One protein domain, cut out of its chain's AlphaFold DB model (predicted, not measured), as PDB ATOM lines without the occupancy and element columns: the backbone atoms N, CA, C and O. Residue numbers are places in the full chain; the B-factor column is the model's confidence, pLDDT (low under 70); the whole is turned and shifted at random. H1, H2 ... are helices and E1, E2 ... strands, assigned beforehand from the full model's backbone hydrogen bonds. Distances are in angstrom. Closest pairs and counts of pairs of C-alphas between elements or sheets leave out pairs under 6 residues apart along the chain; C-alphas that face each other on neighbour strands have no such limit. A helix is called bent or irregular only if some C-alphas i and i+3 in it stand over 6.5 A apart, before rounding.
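AT A GLANCE: This is residues 169 to 329 of the 329 residues of an uncharacterized protein of Deltaproteobacteria bacterium (UniProt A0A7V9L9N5). One sheet of six strands, E1 to E6 side by side in chain order, forms a curved wall, and a file of helices, H2, H3, H5, H6 and H8, each touching the next, runs along one side of it. H1 sits by the E1 edge at one end of the long axis, and H8 lies beyond H6 at the other. The printed part has 161 residues, with eight named helices and six named strands in the order H1 H2 E1 E2 H3 H4 E3 H5 E4 E5 E6 H6 H7 H8; the sheet is mixed, and so is the class, helices and strands. The whole is compact, with a radius of gyration of the C-alphas of 15.9 A, and spans 49 by 32 by 31 A.

HOW THE PARTS SIT: H1, residues 170 to 183, and H2, residues 185 to 189, only graze the sheet. E1, residues 197 to 199, and E2, residues 202 to 208, form an antiparallel hairpin, N 199 and O 202 being 2.8 A apart. H3, residues 215 to 222, touches H2, closest at the C-alphas of Pro 186 and Val 221, 5.3 A. H4, residues 225 to 229, stands at the sheet's level. E3, residues 232 to 235, is parallel to E2, with N 208 and O 234 at 2.8 A. H5, residues 243 to 252, touches H3, closest at C-alphas 222 and 249, 4.8 A. E4, residues 260 to 263, is parallel to E3, with N 235 and O 262 at 2.8 A. E2, H3 H4, E3 and E3, H5, E4 are strand-helix-strand units, parallel neighbours with helices between, their crossovers right-handed. E4, E5, residues 266 to 269, and E6, residues 278 to 281, form a meander, each strand antiparallel to the one before; N 263 and O 266 are 2.8 A apart, N 278 and O 269 2.7 A. H6, residues 288 to 300, lies over E4 at a height over the sheet of 9.4 A, and touches H5, closest at C-alphas 247 and 300, 3.7 A. H8, residues 315 to 328, touches H6, closest at C-alphas 299 and 324, 4.8 A, and H7, residues 303 to 306, closest at C-alphas 303 and 328, 5.7 A. Every O i to N i+4 pair is within hydrogen-bond range in H3, H6 and H8, against 8 of 10 in H1, 5 of 6 in H5 and 0 of 1 in H2 and in H4, which each have 2 of 2 O i to N i+3 pairs; H7 is too short for such a pair.

IN THESE COORDINATES: H1 begins at C-alpha 170 (-42.968, 62.525, 11.831), is 17.6 A long and is irregular, C-alphas 178 and 181 being 7.8 A apart. E2 is 16.8 A long, H5 15.0 A, H6 18.4 A. H8, 20.1 A, ends at C-alpha 328 (-30.364, 22.417, 35.724).

THE WHOLE: The C-alphas farthest apart, Pro 170 and Ser 329, are 51.7 A apart. The printed part has no cut, and no link is long. Mean pLDDT of the printed part is 91.9; residues 283 and 286, between E6 and H6, are under 70.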
ATOM      1  N   SER A 169     -41.034  62.586  16.362       93.12
ATOM      2  CA  SER A 169     -41.032  63.336  15.098       93.12
ATOM      3  C   SER A 169     -41.683  62.533  13.949       93.12
ATOM      4  O   SER A 169     -41.458  61.322  13.828       93.12
ATOM      5  N   PRO A 170     -42.441  63.180  13.036       95.94
ATOM      6  CA  PRO A 170     -42.968  62.525  11.831       95.94
ATOM      7  C   PRO A 170     -41.881  61.826  11.006       95.94
ATOM      8  O   PRO A 170     -42.123  60.770  10.423       95.94
ATOM      9  N   ARG A 171     -40.663  62.379  11.025       96.56
ATOM     10  CA  ARG A 171     -39.502  61.814  10.344       96.56
ATOM     11  C   ARG A 171     -39.060  60.473  10.935       96.56
ATOM     12  O   ARG A 171     -38.793  59.549  10.176       96.56
ATOM     13  N   ILE A 172     -39.062  60.311  12.262       96.56
ATOM     14  CA  ILE A 172     -38.792  59.005  12.896       96.56
ATOM     15  C   ILE A 172     -39.833  57.973  12.464       96.56
ATOM     16  O   ILE A 172     -39.471  56.853  12.108       96.56
ATOM     17  N   LYS A 173     -41.121  58.340  12.450       96.06
ATOM     18  CA  LYS A 173     -42.199  57.432  12.014       96.06
ATOM     19  C   LYS A 173     -41.983  56.967  10.575       96.06
ATOM     20  O   LYS A 173     -42.150  55.784  10.281       96.06
ATOM     21  N   GLU A 174     -41.583  57.877   9.691       96.56
ATOM     22  CA  GLU A 174     -41.233  57.562   8.305       96.56
ATOM     23  C   GLU A 174     -40.021  56.620   8.216       96.56
ATOM     24  O   GLU A 174     -40.103  55.581   7.555       96.56
ATOM     25  N   LEU A 175     -38.931  56.927   8.929       96.31
ATOM     26  CA  LEU A 175     -37.725  56.094   8.971       96.31
ATOM     27  C   LEU A 175     -38.036  54.679   9.472       96.31
ATOM     28  O   LEU A 175     -37.641  53.704   8.837       96.31
ATOM     29  N   LEU A 176     -38.795  54.538  10.561       95.88
ATOM     30  CA  LEU A 176     -39.181  53.233  11.106       95.88
ATOM     31  C   LEU A 176     -40.136  52.474  10.176       95.88
ATOM     32  O   LEU A 176     -40.015  51.257  10.022       95.88
ATOM     33  N   LYS A 177     -41.056  53.170   9.500       94.69
ATOM     34  CA  LYS A 177     -41.952  52.557   8.510       94.69
ATOM     35  C   LYS A 177     -41.173  51.973   7.329       94.69
ATOM     36  O   LYS A 177     -41.471  50.853   6.901       94.69
ATOM     37  N   THR A 178     -40.201  52.723   6.813       93.19
ATOM     38  CA  THR A 178     -39.450  52.379   5.597       93.19
ATOM     39  C   THR A 178     -38.291  51.424   5.883       93.19
ATOM     40  O   THR A 178     -38.103  50.446   5.161       93.19
ATOM     41  N   HIS A 179     -37.544  51.660   6.961       94.19
ATOM     42  CA  HIS A 179     -36.280  50.983   7.257       94.19
ATOM     43  C   HIS A 179     -36.289  50.169   8.556       94.19
ATOM     44  O   HIS A 179     -35.332  49.442   8.806       94.19
ATOM     45  N   GLY A 180     -37.364  50.196   9.352       92.38
ATOM     46  CA  GLY A 180     -37.412  49.507  10.648       92.38
ATOM     47  C   GLY A 180     -37.066  48.019  10.568       92.38
ATOM     48  O   GLY A 180     -36.329  47.519  11.402       92.38
ATOM     49  N   ALA A 181     -37.485  47.321   9.504       91.31
ATOM     50  CA  ALA A 181     -37.127  45.912   9.297       91.31
ATOM     51  C   ALA A 181     -35.609  45.672   9.216       91.31
ATOM     52  O   ALA A 181     -35.133  44.636   9.668       91.31
ATOM     53  N   ARG A 182     -34.859  46.623   8.650       93.75
ATOM     54  CA  ARG A 182     -33.396  46.576   8.596       93.75
ATOM     55  C   ARG A 182     -32.799  46.830   9.979       93.75
ATOM     56  O   ARG A 182     -31.923  46.081  10.385       93.75
ATOM     57  N   PHE A 183     -33.296  47.842  10.692       94.94
ATOM     58  CA  PHE A 183     -32.789  48.227  12.015       94.94
ATOM     59  C   PHE A 183     -33.038  47.154  13.087       94.94
ATOM     60  O   PHE A 183     -32.264  47.035  14.029       94.94
ATOM     61  N   THR A 184     -34.106  46.360  12.951       94.50
ATOM     62  CA  THR A 184     -34.403  45.237  13.857       94.50
ATOM     63  C   THR A 184     -33.614  43.962  13.519       94.50
ATOM     64  O   THR A 184     -33.575  43.020  14.315       94.50
ATOM     65  N   GLY A 185     -33.032  43.875  12.319       94.88
ATOM     66  CA  GLY A 185     -32.383  42.658  11.839       94.88
ATOM     67  C   GLY A 185     -33.310  41.427  11.878       94.88
ATOM     68  O   GLY A 185     -34.510  41.547  11.603       94.88
ATOM     69  N   PRO A 186     -32.797  40.232  12.238       96.31
ATOM     70  CA  PRO A 186     -33.580  38.991  12.227       96.31
ATOM     71  C   PRO A 186     -34.849  39.009  13.094       96.31
ATOM     72  O   PRO A 186     -35.811  38.305  12.781       96.31
ATOM     73  N   LEU A 187     -34.909  39.832  14.151       97.06
ATOM     74  CA  LEU A 187     -36.056  39.888  15.072       97.06
ATOM     75  C   LEU A 187     -37.368  40.282  14.364       97.06
ATOM     76  O   LEU A 187     -38.456  39.975  14.859       97.06
ATOM     77  N   VAL A 188     -37.293  40.890  13.171       95.56
ATOM     78  CA  VAL A 188     -38.460  41.191  12.321       95.56
ATOM     79  C   VAL A 188     -39.265  39.953  11.925       95.56
ATOM     80  O   VAL A 188     -40.455  40.065  11.622       95.56
ATOM     81  N   HIS A 189     -38.645  38.772  11.935       93.88
ATOM     82  CA  HIS A 189     -39.301  37.524  11.556       93.88
ATOM     83  C   HIS A 189     -40.182  36.942  12.657       93.88
ATOM     84  O   HIS A 189     -41.126  36.226  12.331       93.88
ATOM     85  N   VAL A 190     -39.917  37.269  13.925       96.25
ATOM     86  CA  VAL A 190     -40.653  36.720  15.079       96.25
ATOM     87  C   VAL A 190     -41.525  37.752  15.795       96.25
ATOM     88  O   VAL A 190     -42.414  37.368  16.550       96.25
ATOM     89  N   SER A 191     -41.317  39.042  15.516       96.38
ATOM     90  CA  SER A 191     -42.033  40.137  16.179       96.38
ATOM     91  C   SER A 191     -42.858  40.980  15.203       96.38
ATOM     92  O   SER A 191     -42.471  41.249  14.055       96.38
ATOM     93  N   SER A 192     -44.038  41.403  15.636       92.81
ATOM     94  CA  SER A 192     -44.884  42.361  14.921       92.81
ATOM     95  C   SER A 192     -44.254  43.764  14.905       92.81
ATOM     96  O   SER A 192     -43.674  44.214  15.883       92.81
ATOM     97  N   ARG A 193     -44.355  44.502  13.785       92.62
ATOM     98  CA  ARG A 193     -43.749  45.852  13.689       92.62
ATOM     99  C   ARG A 193     -44.360  46.845  14.682       92.62
ATOM    100  O   ARG A 193     -43.668  47.739  15.141       92.62
ATOM    101  N   SER A 194     -45.642  46.685  15.001       94.50
ATOM    102  CA  SER A 194     -46.374  47.547  15.932       94.50
ATOM    103  C   SER A 194     -45.980  47.352  17.395       94.50
ATOM    104  O   SER A 194     -46.274  48.226  18.198       94.50
ATOM    105  N   SER A 195     -45.347  46.228  17.751       95.44
ATOM    106  CA  SER A 195     -44.845  45.996  19.111       95.44
ATOM    107  C   SER A 195     -43.401  46.462  19.305       95.44
ATOM    108  O   SER A 195     -42.906  46.475  20.427       95.44
ATOM    109  N   MET A 196     -42.712  46.846  18.226       97.12
ATOM    110  CA  MET A 196     -41.321  47.276  18.283       97.12
ATOM    111  C   MET A 196     -41.220  48.738  18.701       97.12
ATOM    112  O   MET A 196     -41.722  49.623  18.010       97.12
ATOM    113  N   THR A 197     -40.497  48.985  19.787       97.44
ATOM    114  CA  THR A 197     -40.144  50.336  20.233       97.44
ATOM    115  C   THR A 197     -38.642  50.531  20.114       97.44
ATOM    116  O   THR A 197     -37.859  49.681  20.548       97.44
ATOM    117  N   PHE A 198     -38.246  51.654  19.518       97.38
ATOM    118  CA  PHE A 198     -36.851  52.030  19.322       97.38
ATOM    119  C   PHE A 198     -36.475  53.180  20.244       97.38
ATOM    120  O   PHE A 198     -37.217  54.159  20.335       97.38
ATOM    121  N   GLU A 199     -35.302  53.083  20.859       96.94
ATOM    122  CA  GLU A 199     -34.716  54.133  21.682       96.94
ATOM    123  C   GLU A 199     -33.245  54.330  21.336       96.94
ATOM    124  O   GLU A 199     -32.483  53.370  21.175       96.94
ATOM    125  N   HIS A 200     -32.842  55.597  21.229       97.19
ATOM    126  CA  HIS A 200     -31.490  55.997  20.827       97.19
ATOM    127  C   HIS A 200     -31.017  55.305  19.533       97.19
ATOM    128  O   HIS A 200     -29.845  54.983  19.379       97.19
ATOM    129  N   GLY A 201     -31.960  55.034  18.630       96.62
ATOM    130  CA  GLY A 201     -31.790  54.385  17.337       96.62
ATOM    131  C   GLY A 201     -31.753  52.858  17.345       96.62
ATOM    132  O   GLY A 201     -31.619  52.268  16.277       96.62
ATOM    133  N   PHE A 202     -31.918  52.196  18.490       98.00
ATOM    134  CA  PHE A 202     -31.850  50.735  18.600       98.00
ATOM    135  C   PHE A 202     -33.143  50.150  19.156       98.00
ATOM    136  O   PHE A 202     -33.901  50.833  19.841       98.00
ATOM    137  N   LEU A 203     -33.407  48.874  18.870       98.12
ATOM    138  CA  LEU A 203     -34.580  48.192  19.410       98.12
ATOM    139  C   LEU A 203     -34.449  48.066  20.933       98.12
ATOM    140  O   LEU A 203     -33.490  47.468  21.419       98.12
ATOM    141  N   ALA A 204     -35.423  48.611  21.658       98.12
ATOM    142  CA  ALA A 204     -35.468  48.614  23.119       98.12
ATOM    143  C   ALA A 204     -36.565  47.697  23.675       98.12
ATOM    144  O   ALA A 204     -36.399  47.130  24.755       98.12
ATOM    145  N   SER A 205     -37.665  47.527  22.938       98.44
ATOM    146  CA  SER A 205     -38.766  46.639  23.320       98.44
ATOM    147  C   SER A 205     -39.391  45.960  22.104       98.44
ATOM    148  O   SER A 205     -39.485  46.577  21.039       98.44
ATOM    149  N   CYS A 206     -39.812  44.702  22.246       98.06
ATOM    150  CA  CYS A 206     -40.587  43.987  21.230       98.06
ATOM    151  C   CYS A 206     -41.470  42.880  21.819       98.06
ATOM    152  O   CYS A 206     -41.168  42.324  22.876       98.06
ATOM    153  N   THR A 207     -42.503  42.482  21.069       97.44
ATOM    154  CA  THR A 207     -43.296  41.283  21.369       97.44
ATOM    155  C   THR A 207     -43.010  40.179  20.355       97.44
ATOM    156  O   THR A 207     -43.252  40.349  19.162       97.44
ATOM    157  N   VAL A 208     -42.564  39.019  20.839       96.94
ATOM    158  CA  VAL A 208     -42.417  37.782  20.063       96.94
ATOM    159  C   VAL A 208     -43.791  37.111  19.955       96.94
ATOM    160  O   VAL A 208     -44.251  36.433  20.876       96.94
ATOM    161  N   ASP A 209     -44.493  37.359  18.850       93.62
ATOM    162  CA  ASP A 209     -45.915  37.026  18.683       93.62
ATOM    163  C   ASP A 209     -46.302  36.485  17.299       93.62
ATOM    164  O   ASP A 209     -47.493  36.240  17.038       93.62
ATOM    165  N   ARG A 210     -45.333  36.293  16.399       90.94
ATOM    166  CA  ARG A 210     -45.611  35.788  15.052       90.94
ATOM    167  C   ARG A 210     -45.818  34.279  15.034       90.94
ATOM    168  O   ARG A 210     -45.149  33.520  15.724       90.94
ATOM    169  N   GLN A 211     -46.756  33.855  14.195       85.94
ATOM    170  CA  GLN A 211     -47.070  32.449  13.944       85.94
ATOM    171  C   GLN A 211     -46.467  31.982  12.624       85.94
ATOM    172  O   GLN A 211     -46.126  32.796  11.766       85.94
ATOM    173  N   MET A 212     -46.382  30.659  12.454       83.56
ATOM    174  CA  MET A 212     -45.929  30.018  11.211       83.56
ATOM    175  C   MET A 212     -44.537  30.483  10.755       83.56
ATOM    176  O   MET A 212     -44.210  30.460   9.569       83.56
ATOM    177  N   VAL A 213     -43.705  30.904  11.707       87.94
ATOM    178  CA  VAL A 213     -42.321  31.292  11.455       87.94
ATOM    179  C   VAL A 213     -41.497  30.020  11.271       87.94
ATOM    180  O   VAL A 213     -41.483  29.147  12.141       87.94
ATOM    181  N   GLY A 214     -40.828  29.900  10.123       84.06
ATOM    182  CA  GLY A 214     -39.971  28.755   9.825       84.06
ATOM    183  C   GLY A 214     -38.828  28.615  10.835       84.06
ATOM    184  O   GLY A 214     -38.280  29.612  11.302       84.06
ATOM    185  N   ARG A 215     -38.437  27.372  11.143       88.62
ATOM    186  CA  ARG A 215     -37.399  27.048  12.140       88.62
ATOM    187  C   ARG A 215     -36.096  27.833  11.948       88.62
ATOM    188  O   ARG A 215     -35.576  28.359  12.921       88.62
ATOM    189  N   ARG A 216     -35.632  27.983  10.704       84.06
ATOM    190  CA  ARG A 216     -34.424  28.757  10.380       84.06
ATOM    191  C   ARG A 216     -34.481  30.188  10.919       84.06
ATOM    192  O   ARG A 216     -33.511  30.665  11.483       84.06
ATOM    193  N   HIS A 217     -35.626  30.862  10.804       89.62
ATOM    194  CA  HIS A 217     -35.766  32.222  11.328       89.62
ATOM    195  C   HIS A 217     -35.730  32.261  12.856       89.62
ATOM    196  O   HIS A 217     -35.201  33.213  13.418       89.62
ATOM    197  N   TRP A 218     -36.256  31.236  13.534       92.94
ATOM    198  CA  TRP A 218     -36.098  31.117  14.984       92.94
ATOM    199  C   TRP A 218     -34.626  30.974  15.370       92.94
ATOM    200  O   TRP A 218     -34.178  31.671  16.274       92.94
ATOM    201  N   GLU A 219     -33.877  30.131  14.657       90.44
ATOM    202  CA  GLU A 219     -32.438  29.917  14.865       90.44
ATOM    203  C   GLU A 219     -31.622  31.195  14.586       90.44
ATOM    204  O   GLU A 219     -30.807  31.587  15.419       90.44
ATOM    205  N   ASP A 220     -31.901  31.906  13.489       89.19
ATOM    206  CA  ASP A 220     -31.250  33.183  13.156       89.19
ATOM    207  C   ASP A 220     -31.516  34.254  14.231       89.19
ATOM    208  O   ASP A 220     -30.639  35.051  14.571       89.19
ATOM    209  N   VAL A 221     -32.732  34.279  14.787       96.25
ATOM    210  CA  VAL A 221     -33.106  35.216  15.853       96.25
ATOM    211  C   VAL A 221     -32.391  34.900  17.162       96.25
ATOM    212  O   VAL A 221     -32.041  35.840  17.869       96.25
ATOM    213  N   VAL A 222     -32.145  33.629  17.497       96.88
ATOM    214  CA  VAL A 222     -31.414  33.257  18.725       96.88
ATOM    215  C   VAL A 222     -30.044  33.934  18.775       96.88
ATOM    216  O   VAL A 222     -29.639  34.441  19.814       96.88
ATOM    217  N   VAL A 223     -29.317  33.980  17.663       95.69
ATOM    218  CA  VAL A 223     -27.944  34.513  17.637       95.69
ATOM    219  C   VAL A 223     -27.873  35.974  17.184       95.69
ATOM    220  O   VAL A 223     -26.790  36.503  16.937       95.69
ATOM    221  N   ALA A 224     -29.017  36.649  17.056       95.81
ATOM    222  CA  ALA A 224     -29.058  38.015  16.562       95.81
ATOM    223  C   ALA A 224     -28.401  38.988  17.566       95.81
ATOM    224  O   ALA A 224     -28.853  39.079  18.711       95.81
ATOM    225  N   PRO A 225     -27.409  39.800  17.146       97.06
ATOM    226  CA  PRO A 225     -26.731  40.737  18.048       97.06
ATOM    227  C   PRO A 225     -27.654  41.850  18.563       97.06
ATOM    228  O   PRO A 225     -27.404  42.419  19.619       97.06
ATOM    229  N   HIS A 226     -28.759  42.114  17.861       97.50
ATOM    230  CA  HIS A 226     -29.766  43.118  18.209       97.50
ATOM    231  C   HIS A 226     -30.410  42.886  19.583       97.50
ATOM    232  O   HIS A 226     -30.883  43.839  20.192       97.50
ATOM    233  N   TRP A 227     -30.401  41.651  20.103       98.06
ATOM    234  CA  TRP A 227     -30.851  41.378  21.470       98.06
ATOM    235  C   TRP A 227     -30.068  42.165  22.523       98.06
ATOM    236  O   TRP A 227     -30.624  42.463  23.580       98.06
ATOM    237  N   ALA A 228     -28.828  42.569  22.216       98.00
ATOM    238  CA  ALA A 228     -27.961  43.286  23.139       98.00
ATOM    239  C   ALA A 228     -28.611  44.559  23.680       98.00
ATOM    240  O   ALA A 228     -28.380  44.898  24.835       98.00
ATOM    241  N   THR A 229     -29.428  45.248  22.874       98.00
ATOM    242  CA  THR A 229     -30.082  46.515  23.240       98.00
ATOM    243  C   THR A 229     -31.520  46.350  23.721       98.00
ATOM    244  O   THR A 229     -32.101  47.313  24.222       98.00
ATOM    245  N   VAL A 230     -32.107  45.157  23.590       98.44
ATOM    246  CA  VAL A 230     -33.494  44.909  23.994       98.44
ATOM    247  C   VAL A 230     -33.567  44.847  25.512       98.44
ATOM    248  O   VAL A 230     -32.939  44.003  26.147       98.44
ATOM    249  N   ARG A 231     -34.361  45.744  26.097       98.12
ATOM    250  CA  ARG A 231     -34.606  45.804  27.538       98.12
ATOM    251  C   ARG A 231     -35.843  45.026  27.928       98.12
ATOM    252  O   ARG A 231     -35.809  44.320  28.934       98.12
ATOM    253  N   HIS A 232     -36.911  45.138  27.145       98.19
ATOM    254  CA  HIS A 232     -38.187  44.500  27.451       98.19
ATOM    255  C   HIS A 232     -38.573  43.550  26.316       98.19
ATOM    256  O   HIS A 232     -38.582  43.933  25.147       98.19
ATOM    257  N   VAL A 233     -38.897  42.308  26.654       98.06
ATOM    258  CA  VAL A 233     -39.443  41.348  25.696       98.06
ATOM    259  C   VAL A 233     -40.752  40.799  26.222       98.06
ATOM    260  O   VAL A 233     -40.831  40.302  27.343       98.06
ATOM    261  N   ALA A 234     -41.784  40.875  25.395       97.00
ATOM    262  CA  ALA A 234     -43.048  40.224  25.668       97.00
ATOM    263  C   ALA A 234     -43.205  38.990  24.778       97.00
ATOM    264  O   ALA A 234     -42.796  38.978  23.618       97.00
ATOM    265  N   PHE A 235     -43.841  37.954  25.303       94.81
ATOM    266  CA  PHE A 235     -44.218  36.766  24.558       94.81
ATOM    267  C   PHE A 235     -45.727  36.757  24.382       94.81
ATOM    268  O   PHE A 235     -46.490  36.884  25.345       94.81
ATOM    269  N   GLY A 236     -46.151  36.646  23.123       86.25
ATOM    270  CA  GLY A 236     -47.562  36.603  22.780       86.25
ATOM    271  C   GLY A 236     -48.259  35.410  23.445       86.25
ATOM    272  O   GLY A 236     -47.627  34.382  23.706       86.25
ATOM    273  N   PRO A 237     -49.574  35.510  23.687       73.25
ATOM    274  CA  PRO A 237     -50.322  34.388  24.233       73.25
ATOM    275  C   PRO A 237     -50.310  33.204  23.238       73.25
ATOM    276  O   PRO A 237     -50.027  33.387  22.047       73.25
ATOM    277  N   TRP A 238     -50.688  32.008  23.703       71.00
ATOM    278  CA  TRP A 238     -50.941  30.808  22.876       71.00
ATOM    279  C   TRP A 238     -49.717  30.019  22.371       71.00
ATOM    280  O   TRP A 238     -49.793  29.407  21.308       71.00
ATOM    281  N   GLY A 239     -48.591  30.005  23.094       71.94
ATOM    282  CA  GLY A 239     -47.483  29.077  22.792       71.94
ATOM    283  C   GLY A 239     -46.877  29.247  21.392       71.94
ATOM    284  O   GLY A 239     -46.398  28.291  20.789       71.94
ATOM    285  N   LYS A 240     -46.930  30.468  20.843       85.00
ATOM    286  CA  LYS A 240     -46.395  30.784  19.508       85.00
ATOM    287  C   LYS A 240     -44.873  30.645  19.442       85.00
ATOM    288  O   LYS A 240     -44.323  30.404  18.370       85.00
ATOM    289  N   THR A 241     -44.215  30.787  20.589       92.56
ATOM    290  CA  THR A 241     -42.779  30.584  20.756       92.56
ATOM    291  C   THR A 241     -42.496  29.098  20.986       92.56
ATOM    292  O   THR A 241     -43.015  28.526  21.949       92.56
ATOM    293  N   PRO A 242     -41.677  28.444  20.146       93.50
ATOM    294  CA  PRO A 242     -41.306  27.051  20.355       93.50
ATOM    295  C   PRO A 242     -40.612  26.851  21.708       93.50
ATOM    296  O   PRO A 242     -39.683  27.581  22.035       93.50
ATOM    297  N   ARG A 243     -40.992  25.822  22.479       92.38
ATOM    298  CA  ARG A 243     -40.416  25.582  23.820       92.38
ATOM    299  C   ARG A 243     -38.890  25.457  23.815       92.38
ATOM    300  O   ARG A 243     -38.222  26.011  24.680       92.38
ATOM    301  N   TRP A 244     -38.338  24.769  22.813       93.62
ATOM    302  CA  TRP A 244     -36.888  24.600  22.657       93.62
ATOM    303  C   TRP A 244     -36.151  25.935  22.478       93.62
ATOM    304  O   TRP A 244     -34.981  26.042  22.841       93.62
ATOM    305  N   TRP A 245     -36.833  26.952  21.939       95.75
ATOM    306  CA  TRP A 245     -36.237  28.244  21.627       95.75
ATOM    307  C   TRP A 245     -35.867  29.019  22.890       95.75
ATOM    308  O   TRP A 245     -34.840  29.680  22.884       95.75
ATOM    309  N   PHE A 246     -36.628  28.897  23.986       95.94
ATOM    310  CA  PHE A 246     -36.310  29.598  25.238       95.94
ATOM    311  C   PHE A 246     -34.930  29.230  25.773       95.94
ATOM    312  O   PHE A 246     -34.149  30.121  26.095       95.94
ATOM    313  N   LYS A 247     -34.608  27.930  25.809       94.81
ATOM    314  CA  LYS A 247     -33.287  27.453  26.230       94.81
ATOM    315  C   LYS A 247     -32.191  28.048  25.351       94.81
ATOM    316  O   LYS A 247     -31.234  28.616  25.866       94.81
ATOM    317  N   ASP A 248     -32.346  27.947  24.036       96.62
ATOM    318  CA  ASP A 248     -31.354  28.438  23.083       96.62
ATOM    319  C   ASP A 248     -31.177  29.959  23.151       96.62
ATOM    320  O   ASP A 248     -30.048  30.438  23.198       96.62
ATOM    321  N   TRP A 249     -32.273  30.711  23.213       97.31
ATOM    322  CA  TRP A 249     -32.281  32.165  23.354       97.31
ATOM    323  C   TRP A 249     -31.577  32.606  24.642       97.31
ATOM    324  O   TRP A 249     -30.635  33.392  24.589       97.31
ATOM    325  N   LEU A 250     -31.932  32.027  25.791       95.88
ATOM    326  CA  LEU A 250     -31.326  32.384  27.078       95.88
ATOM    327  C   LEU A 250     -29.828  32.055  27.168       95.88
ATOM    328  O   LEU A 250     -29.110  32.722  27.908       95.88
ATOM    329  N   HIS A 251     -29.348  31.053  26.422       95.06
ATOM    330  CA  HIS A 251     -27.943  30.634  26.454       95.06
ATOM    331  C   HIS A 251     -27.071  31.272  25.367       95.06
ATOM    332  O   HIS A 251     -25.868  31.423  25.569       95.06
ATOM    333  N   LYS A 252     -27.634  31.586  24.196       96.06
ATOM    334  CA  LYS A 252     -26.859  31.992  23.010       96.06
ATOM    335  C   LYS A 252     -27.070  33.456  22.628       96.06
ATOM    336  O   LYS A 252     -26.232  34.010  21.918       96.06
ATOM    337  N   SER A 253     -28.169  34.084  23.048       97.12
ATOM    338  CA  SER A 253     -28.422  35.492  22.745       97.12
ATOM    339  C   SER A 253     -27.593  36.414  23.631       97.12
ATOM    340  O   SER A 253     -27.384  36.158  24.816       97.12
ATOM    341  N   ASN A 254     -27.178  37.550  23.076       96.00
ATOM    342  CA  ASN A 254     -26.623  38.632  23.877       96.00
ATOM    343  C   ASN A 254     -27.771  39.380  24.574       96.00
ATOM    344  O   ASN A 254     -28.438  40.190  23.946       96.00
ATOM    345  N   LEU A 255     -28.018  39.094  25.855       96.19
ATOM    346  CA  LEU A 255     -29.114  39.674  26.651       96.19
ATOM    347  C   LEU A 255     -28.625  40.749  27.641       96.19
ATOM    348  O   LEU A 255     -29.204  40.923  28.717       96.19
ATOM    349  N   ALA A 256     -27.550  41.465  27.294       95.62
ATOM    350  CA  ALA A 256     -26.899  42.440  28.171       95.62
ATOM    351  C   ALA A 256     -27.849  43.547  28.668       95.62
ATOM    352  O   ALA A 256     -27.827  43.903  29.848       95.62
ATOM    353  N   SER A 257     -28.754  44.047  27.822       96.88
ATOM    354  CA  SER A 257     -29.731  45.065  28.239       96.88
ATOM    355  C   SER A 257     -31.032  44.496  28.795       96.88
ATOM    356  O   SER A 257     -31.822  45.265  29.329       96.88
ATOM    357  N   LEU A 258     -31.271  43.181  28.749       97.50
ATOM    358  CA  LEU A 258     -32.569  42.625  29.133       97.50
ATOM    359  C   LEU A 258     -32.866  42.903  30.616       97.50
ATOM    360  O   LEU A 258     -32.036  42.611  31.483       97.50
ATOM    361  N   ARG A 259     -34.030  43.486  30.904       97.06
ATOM    362  CA  ARG A 259     -34.527  43.832  32.248       97.06
ATOM    363  C   ARG A 259     -35.913  43.275  32.523       97.06
ATOM    364  O   ARG A 259     -36.236  43.058  33.682       97.06
ATOM    365  N   GLU A 260     -36.707  43.030  31.486       97.38
ATOM    366  CA  GLU A 260     -38.086  42.585  31.638       97.38
ATOM    367  C   GLU A 260     -38.436  41.492  30.631       97.38
ATOM    368  O   GLU A 260     -38.206  41.638  29.428       97.38
ATOM    369  N   ILE A 261     -39.013  40.402  31.138       97.19
ATOM    370  CA  ILE A 261     -39.632  39.341  30.350       97.19
ATOM    371  C   ILE A 261     -41.100  39.258  30.749       97.19
ATOM    372  O   ILE A 261     -41.415  38.888  31.879       97.19
ATOM    373  N   GLN A 262     -41.997  39.548  29.816       95.94
ATOM    374  CA  GLN A 262     -43.433  39.447  30.027       95.94
ATOM    375  C   GLN A 262     -43.996  38.232  29.285       95.94
ATOM    376  O   GLN A 262     -43.866  38.108  28.071       95.94
ATOM    377  N   ILE A 263     -44.679  37.346  30.002       93.38
ATOM    378  CA  ILE A 263     -45.472  36.250  29.439       93.38
ATOM    379  C   ILE A 263     -46.914  36.461  29.890       93.38
ATOM    380  O   ILE A 263     -47.308  36.050  30.982       93.38
ATOM    381  N   VAL A 264     -47.712  37.105  29.036       89.44
ATOM    382  CA  VAL A 264     -49.115  37.448  29.318       89.44
ATOM    383  C   VAL A 264     -49.241  38.251  30.626       89.44
ATOM    384  O   VAL A 264     -48.979  39.453  30.627       89.44
ATOM    385  N   ASN A 265     -49.609  37.609  31.737       88.62
ATOM    386  CA  ASN A 265     -49.815  38.221  33.052       88.62
ATOM    387  C   ASN A 265     -48.718  37.880  34.080       88.62
ATOM    388  O   ASN A 265     -48.867  38.215  35.260       88.62
ATOM    389  N   VAL A 266     -47.658  37.188  33.656       91.75
ATOM    390  CA  VAL A 266     -46.464  36.894  34.454       91.75
ATOM    391  C   VAL A 266     -45.321  37.752  33.935       91.75
ATOM    392  O   VAL A 266     -45.038  37.736  32.739       91.75
ATOM    393  N   THR A 267     -44.647  38.464  34.830       95.00
ATOM    394  CA  THR A 267     -43.523  39.331  34.480       95.00
ATOM    395  C   THR A 267     -42.318  38.955  35.328       95.00
ATOM    396  O   THR A 267     -42.422  38.834  36.547       95.00
ATOM    397  N   LEU A 268     -41.168  38.763  34.690       95.06
ATOM    398  CA  LEU A 268     -39.879  38.698  35.361       95.06
ATOM    399  C   LEU A 268     -39.177  40.036  35.145       95.06
ATOM    400  O   LEU A 268     -38.966  40.429  34.000       95.06
ATOM    401  N   THR A 269     -38.813  40.728  36.221       96.69
ATOM    402  CA  THR A 269     -38.118  42.022  36.168       96.69
ATOM    403  C   THR A 269     -36.779  41.967  36.893       96.69
ATOM    404  O   THR A 269     -36.621  41.232  37.862       96.69
ATOM    405  N   ARG A 270     -35.794  42.747  36.454       95.44
ATOM    406  CA  ARG A 270     -34.535  42.969  37.179       95.44
ATOM    407  C   ARG A 270     -34.036  44.389  36.953       95.44
ATOM    408  O   ARG A 270     -34.238  44.965  35.888       95.44
ATOM    409  N   VAL A 271     -33.355  44.950  37.948       92.62
ATOM    410  CA  VAL A 271     -32.860  46.342  37.904       92.62
ATOM    411  C   VAL A 271     -31.660  46.478  36.958       92.62
ATOM    412  O   VAL A 271     -31.526  47.472  36.249       92.62
ATOM    413  N   SER A 272     -30.790  45.470  36.919       91.44
ATOM    414  CA  SER A 272     -29.574  45.451  36.100       91.44
ATOM    415  C   SER A 272     -29.374  44.086  35.443       91.44
ATOM    416  O   SER A 272     -30.012  43.110  35.827       91.44
ATOM    417  N   ALA A 273     -28.465  44.007  34.469       85.50
ATOM    418  CA  ALA A 273     -28.166  42.779  33.727       85.50
ATOM    419  C   ALA A 273     -27.689  41.622  34.617       85.50
ATOM    420  O   ALA A 273     -27.917  40.461  34.304       85.50
ATOM    421  N   SER A 274     -27.012  41.950  35.716       87.19
ATOM    422  CA  SER A 274     -26.483  41.006  36.701       87.19
ATOM    423  C   SER A 274     -27.338  40.916  37.967       87.19
ATOM    424  O   SER A 274     -27.037  40.121  38.857       87.19
ATOM    425  N   GLY A 275     -28.379  41.745  38.070       90.38
ATOM    426  CA  GLY A 275     -29.263  41.791  39.223       90.38
ATOM    427  C   GLY A 275     -30.174  40.563  39.308       90.38
ATOM    428  O   GLY A 275     -30.393  39.880  38.305       90.38
ATOM    429  N   PRO A 276     -30.724  40.278  40.499       91.31
ATOM    430  CA  PRO A 276     -31.680  39.196  40.664       91.31
ATOM    431  C   PRO A 276     -32.980  39.481  39.909       91.31
ATOM    432  O   PRO A 276     -33.454  40.619  39.863       91.31
ATOM    433  N   TRP A 277     -33.561  38.426  39.344       94.19
ATOM    434  CA  TRP A 277     -34.895  38.463  38.758       94.19
ATOM    435  C   TRP A 277     -35.952  38.460  39.852       94.19
ATOM    436  O   TRP A 277     -35.857  37.705  40.809       94.19
ATOM    437  N   LYS A 278     -37.004  39.247  39.680       93.00
ATOM    438  CA  LYS A 278     -38.203  39.255  40.504       93.00
ATOM    439  C   LYS A 278     -39.360  38.747  39.659       93.00
ATOM    440  O   LYS A 278     -39.650  39.321  38.615       93.00
ATOM    441  N   LEU A 279     -40.009  37.675  40.106       92.19
ATOM    442  CA  LEU A 279     -41.202  37.143  39.452       92.19
ATOM    443  C   LEU A 279     -42.444  37.783  40.068       92.19
ATOM    444  O   LEU A 279     -42.747  37.589  41.246       92.19
ATOM    445  N   GLU A 280     -43.168  38.536  39.252       90.69
ATOM    446  CA  GLU A 280     -44.433  39.167  39.595       90.69
ATOM    447  C   GLU A 280     -45.560  38.565  38.758       90.69
ATOM    448  O   GLU A 280     -45.379  38.148  37.611       90.69
ATOM    449  N   LYS A 281     -46.756  38.508  39.340       83.12
ATOM    450  CA  LYS A 281     -47.953  38.042  38.649       83.12
ATOM    451  C   LYS A 281     -49.084  39.020  38.878       83.12
ATOM    452  O   LYS A 281     -49.410  39.343  40.018       83.12
ATOM    453  N   THR A 282     -49.743  39.403  37.794       77.88
ATOM    454  CA  THR A 282     -50.982  40.174  37.877       77.88
ATOM    455  C   THR A 282     -52.150  39.218  38.164       77.88
ATOM    456  O   THR A 282     -52.224  38.160  37.523       77.88
ATOM    457  N   PRO A 283     -53.066  39.538  39.106       61.75
ATOM    458  CA  PRO A 283     -54.216  38.703  39.451       61.75
ATOM    459  C   PRO A 283     -55.202  38.608  38.277       61.75
ATOM    460  O   PRO A 283     -56.195  39.319  38.190       61.75
ATOM    461  N   GLN A 284     -54.907  37.711  37.346       70.25
ATOM    462  CA  GLN A 284     -55.782  37.282  36.266       70.25
ATOM    463  C   GLN A 284     -55.791  35.756  36.224       70.25
ATOM    464  O   GLN A 284     -54.791  35.098  36.552       70.25
ATOM    465  N   ARG A 285     -56.942  35.190  35.837       70.06
ATOM    466  CA  ARG A 285     -57.114  33.745  35.678       70.06
ATOM    467  C   ARG A 285     -56.064  33.262  34.689       70.06
ATOM    468  O   ARG A 285     -56.052  33.664  33.534       70.06
ATOM    469  N   THR A 286     -55.137  32.462  35.189       64.19
ATOM    470  CA  THR A 286     -54.007  32.001  34.388       64.19
ATOM    471  C   THR A 286     -54.497  30.863  33.526       64.19
ATOM    472  O   THR A 286     -54.997  29.861  34.037       64.19
ATOM    473  N   GLU A 287     -54.410  31.048  32.220       75.62
ATOM    474  CA  GLU A 287     -54.649  29.973  31.275       75.62
ATOM    475  C   GLU A 287     -53.483  28.983  31.361       75.62
ATOM    476  O   GLU A 287     -52.325  29.383  31.482       75.62
ATOM    477  N   TRP A 288     -53.780  27.688  31.285       79.81
ATOM    478  CA  TRP A 288     -52.787  26.607  31.328       79.81
ATOM    479  C   TRP A 288     -51.625  26.815  30.333       79.81
ATOM    480  O   TRP A 288     -50.483  26.477  30.630       79.81
ATOM    481  N   ALA A 289     -51.890  27.441  29.180       80.75
ATOM    482  CA  ALA A 289     -50.884  27.748  28.164       80.75
ATOM    483  C   ALA A 289     -49.814  28.750  28.644       80.75
ATOM    484  O   ALA A 289     -48.660  28.684  28.217       80.75
ATOM    485  N   VAL A 290     -50.174  29.672  29.546       85.50
ATOM    486  CA  VAL A 290     -49.224  30.614  30.157       85.50
ATOM    487  C   VAL A 290     -48.271  29.863  31.074       85.50
ATOM    488  O   VAL A 290     -47.069  30.099  31.040       85.50
ATOM    489  N   GLU A 291     -48.795  28.933  31.870       86.94
ATOM    490  CA  GLU A 291     -47.998  28.158  32.822       86.94
ATOM    491  C   GLU A 291     -46.976  27.276  32.114       86.94
ATOM    492  O   GLU A 291     -45.821  27.253  32.518       86.94
ATOM    493  N   ASP A 292     -47.375  26.630  31.022       88.69
ATOM    494  CA  ASP A 292     -46.485  25.830  30.182       88.69
ATOM    495  C   ASP A 292     -45.373  26.669  29.527       88.69
ATOM    496  O   ASP A 292     -44.221  26.245  29.441       88.69
ATOM    497  N   THR A 293     -45.693  27.898  29.112       90.44
ATOM    498  CA  THR A 293     -44.698  28.828  28.556       90.44
ATOM    499  C   THR A 293     -43.724  29.306  29.635       90.44
ATOM    500  O   THR A 293     -42.521  29.378  29.388       90.44
ATOM    501  N   VAL A 294     -44.221  29.603  30.841       91.94
ATOM    502  CA  VAL A 294     -43.380  29.974  31.988       91.94
ATOM    503  C   VAL A 294     -42.494  28.802  32.415       91.94
ATOM    504  O   VAL A 294     -41.311  29.012  32.655       91.94
ATOM    505  N   ASP A 295     -43.019  27.578  32.460       92.88
ATOM    506  CA  ASP A 295     -42.240  26.368  32.747       92.88
ATOM    507  C   ASP A 295     -41.116  26.165  31.718       92.88
ATOM    508  O   ASP A 295     -39.958  25.979  32.091       92.88
ATOM    509  N   ALA A 296     -41.422  26.294  30.422       93.56
ATOM    510  CA  ALA A 296     -40.420  26.209  29.359       93.56
ATOM    511  C   ALA A 296     -39.353  27.315  29.455       93.56
ATOM    512  O   ALA A 296     -38.174  27.041  29.218       93.56
ATOM    513  N   LEU A 297     -39.746  28.544  29.820       94.75
ATOM    514  CA  LEU A 297     -38.812  29.643  30.071       94.75
ATOM    515  C   LEU A 297     -37.888  29.309  31.248       94.75
ATOM    516  O   LEU A 297     -36.672  29.371  31.089       94.75
ATOM    517  N   LEU A 298     -38.450  28.936  32.403       94.94
ATOM    518  CA  LEU A 298     -37.690  28.651  33.623       94.94
ATOM    519  C   LEU A 298     -36.729  27.473  33.422       94.94
ATOM    520  O   LEU A 298     -35.553  27.595  33.740       94.94
ATOM    521  N   LYS A 299     -37.168  26.377  32.796       94.31
ATOM    522  CA  LYS A 299     -36.293  25.237  32.451       94.31
ATOM    523  C   LYS A 299     -35.214  25.581  31.419       94.31
ATOM    524  O   LYS A 299     -34.228  24.861  31.288       94.31
ATOM    525  N   GLY A 300     -35.414  26.647  30.646       93.06
ATOM    526  CA  GLY A 300     -34.429  27.178  29.711       93.06
ATOM    527  C   GLY A 300     -33.435  28.155  30.340       93.06
ATOM    528  O   GLY A 300     -32.445  28.480  29.684       93.06
ATOM    529  N   MET A 301     -33.678  28.639  31.564       94.69
ATOM    530  CA  MET A 301     -32.806  29.604  32.233       94.69
ATOM    531  C   MET A 301     -31.526  28.944  32.760       94.69
ATOM    532  O   MET A 301     -31.586  27.848  33.316       94.69
ATOM    533  N   PRO A 302     -30.360  29.605  32.629       93.50
ATOM    534  CA  PRO A 302     -29.133  29.141  33.265       93.50
ATOM    535  C   PRO A 302     -29.297  29.028  34.784       93.50
ATOM    536  O   PRO A 302     -29.914  29.898  35.406       93.50
ATOM    537  N   LEU A 303     -28.667  28.020  35.399       92.75
ATOM    538  CA  LEU A 303     -28.729  27.792  36.850       92.75
ATOM    539  C   LEU A 303     -28.362  29.053  37.653       92.75
ATOM    540  O   LEU A 303     -29.052  29.407  38.604       92.75
ATOM    541  N   ALA A 304     -27.336  29.790  37.213       90.94
ATOM    542  CA  ALA A 304     -26.907  31.034  37.853       90.94
ATOM    543  C   ALA A 304     -27.984  32.137  37.863       90.94
ATOM    544  O   ALA A 304     -27.993  32.963  38.775       90.94
ATOM    545  N   GLU A 305     -28.879  32.170  36.871       91.56
ATOM    546  CA  GLU A 305     -30.003  33.112  36.828       91.56
ATOM    547  C   GLU A 305     -31.172  32.603  37.682       91.56
ATOM    548  O   GLU A 305     -31.748  33.382  38.443       91.56
ATOM    549  N   LEU A 306     -31.469  31.297  37.630       91.62
ATOM    550  CA  LEU A 306     -32.512  30.661  38.445       91.62
ATOM    551  C   LEU A 306     -32.260  30.829  39.946       91.62
ATOM    552  O   LEU A 306     -33.163  31.227  40.679       91.62
ATOM    553  N   SER A 307     -31.026  30.601  40.405       90.06
ATOM    554  CA  SER A 307     -30.654  30.737  41.821       90.06
ATOM    555  C   SER A 307     -30.776  32.169  42.355       90.06
ATOM    556  O   SER A 307     -30.758  32.371  43.567       90.06
ATOM    557  N   ARG A 308     -30.895  33.172  41.475       89.62
ATOM    558  CA  ARG A 308     -31.108  34.574  41.861       89.62
ATOM    559  C   ARG A 308     -32.586  34.953  41.961       89.62
ATOM    560  O   ARG A 308     -32.872  36.059  42.414       89.62
ATOM    561  N   ILE A 309     -33.515  34.090  41.541       90.44
ATOM    562  CA  ILE A 309     -34.951  34.355  41.664       90.44
ATOM    563  C   ILE A 309     -35.356  34.126  43.132       90.44
ATOM    564  O   ILE A 309     -35.267  32.996  43.617       90.44
ATOM    565  N   PRO A 310     -35.819  35.152  43.872       88.62
ATOM    566  CA  PRO A 310     -36.327  34.957  45.218       88.62
ATOM    567  C   PRO A 310     -37.608  34.123  45.161       88.62
ATOM    568  O   PRO A 310     -38.375  34.202  44.199       88.62
ATOM    569  N   ALA A 311     -37.863  33.339  46.211       86.25
ATOM    570  CA  ALA A 311     -39.054  32.502  46.278       86.25
ATOM    571  C   ALA A 311     -40.325  33.360  46.072       86.25
ATOM    572  O   ALA A 311     -40.584  34.261  46.877       86.25
ATOM    573  N   PRO A 312     -41.121  33.112  45.015       88.12
ATOM    574  CA  PRO A 312     -42.311  33.904  44.752       88.12
ATOM    575  C   PRO A 312     -43.377  33.605  45.808       88.12
ATOM    576  O   PRO A 312     -43.457  32.497  46.342       88.12
ATOM    577  N   SER A 313     -44.255  34.575  46.067       84.62
ATOM    578  CA  SER A 313     -45.372  34.418  47.014       84.62
ATOM    579  C   SER A 313     -46.386  33.349  46.589       84.62
ATOM    580  O   SER A 313     -47.176  32.873  47.397       84.62
ATOM    581  N   ILE A 314     -46.367  32.956  45.315       85.75
ATOM    582  CA  ILE A 314     -47.304  32.003  44.730       85.75
ATOM    583  C   ILE A 314     -46.674  30.608  44.726       85.75
ATOM    584  O   ILE A 314     -45.750  30.337  43.954       85.75
ATOM    585  N   THR A 315     -47.243  29.697  45.523       87.94
ATOM    586  CA  THR A 315     -46.758  28.318  45.740       87.94
ATOM    587  C   THR A 315     -46.440  27.568  44.448       87.94
ATOM    588  O   THR A 315     -45.425  26.886  44.364       87.94
ATOM    589  N   LYS A 316     -47.264  27.728  43.408       88.81
ATOM    590  CA  LYS A 316     -47.054  27.041  42.128       88.81
ATOM    591  C   LYS A 316     -45.763  27.464  41.419       88.81
ATOM    592  O   LYS A 316     -45.027  26.599  40.967       88.81
ATOM    593  N   TYR A 317     -45.453  28.762  41.348       88.56
ATOM    594  CA  TYR A 317     -44.195  29.208  40.726       88.56
ATOM    595  C   TYR A 317     -42.989  28.883  41.598       88.56
ATOM    596  O   TYR A 317     -41.912  28.651  41.066       88.56
ATOM    597  N   LYS A 318     -43.168  28.807  42.923       90.44
ATOM    598  CA  LYS A 318     -42.123  28.311  43.821       90.44
ATOM    599  C   LYS A 318     -41.735  26.872  43.460       90.44
ATOM    600  O   LYS A 318     -40.546  26.589  43.388       90.44
ATOM    601  N   GLN A 319     -42.717  26.010  43.178       92.44
ATOM    602  CA  GLN A 319     -42.455  24.648  42.709       92.44
ATOM    603  C   GLN A 319     -41.789  24.639  41.328       92.44
ATOM    604  O   GLN A 319     -40.754  24.011  41.181       92.44
ATOM    605  N   LEU A 320     -42.304  25.405  40.357       92.19
ATOM    606  CA  LEU A 320     -41.700  25.471  39.014       92.19
ATOM    607  C   LEU A 320     -40.233  25.927  39.043       92.19
ATOM    608  O   LEU A 320     -39.413  25.412  38.289       92.19
ATOM    609  N   ILE A 321     -39.889  26.885  39.909       91.94
ATOM    610  CA  ILE A 321     -38.500  27.330  40.089       91.94
ATOM    611  C   ILE A 321     -37.657  26.220  40.726       91.94
ATOM    612  O   ILE A 321     -36.540  25.994  40.276       91.94
ATOM    613  N   ALA A 322     -38.175  25.519  41.741       92.69
ATOM    614  CA  ALA A 322     -37.470  24.396  42.360       92.69
ATOM    615  C   ALA A 322     -37.205  23.265  41.352       92.69
ATOM    616  O   ALA A 322     -36.064  22.829  41.227       92.69
ATOM    617  N   ASP A 323     -38.219  22.882  40.570       93.38
ATOM    618  CA  ASP A 323     -38.113  21.863  39.520       93.38
ATOM    619  C   ASP A 323     -37.101  22.280  38.437       93.38
ATOM    620  O   ASP A 323     -36.334  21.460  37.937       93.38
ATOM    621  N   ALA A 324     -37.078  23.566  38.067       92.75
ATOM    622  CA  ALA A 324     -36.119  24.094  37.100       92.75
ATOM    623  C   ALA A 324     -34.680  24.100  37.645       92.75
ATOM    624  O   ALA A 324     -33.753  23.796  36.898       92.75
ATOM    625  N   ILE A 325     -34.488  24.415  38.932       92.94
ATOM    626  CA  ILE A 325     -33.178  24.342  39.600       92.94
ATOM    627  C   ILE A 325     -32.685  22.893  39.650       92.94
ATOM    628  O   ILE A 325     -31.527  22.642  39.322       92.94
ATOM    629  N   GLU A 326     -33.553  21.946  40.015       94.12
ATOM    630  CA  GLU A 326     -33.229  20.515  40.035       94.12
ATOM    631  C   GLU A 326     -32.853  20.008  38.637       94.12
ATOM    632  O   GLU A 326     -31.838  19.342  38.482       94.12
ATOM    633  N   ALA A 327     -33.606  20.389  37.601       91.81
ATOM    634  CA  ALA A 327     -33.328  19.984  36.222       91.81
ATOM    635  C   ALA A 327     -32.050  20.603  35.619       91.81
ATOM    636  O   ALA A 327     -31.550  20.102  34.609       91.81
ATOM    637  N   ALA A 328     -31.563  21.713  36.180       90.38
ATOM    638  CA  ALA A 328     -30.364  22.417  35.724       90.38
ATOM    639  C   ALA A 328     -29.093  22.060  36.521       90.38
ATOM    640  O   ALA A 328     -28.009  22.496  36.121       90.38
ATOM    641  N   SER A 329     -29.235  21.326  37.632       90.19
ATOM    642  CA  SER A 329     -28.140  20.847  38.492       90.19
ATOM    643  C   SER A 329     -27.578  19.520  37.989       90.19
ATOM    644  O   SER A 329     -26.338  19.366  38.046       90.19
TER     645      SER A 329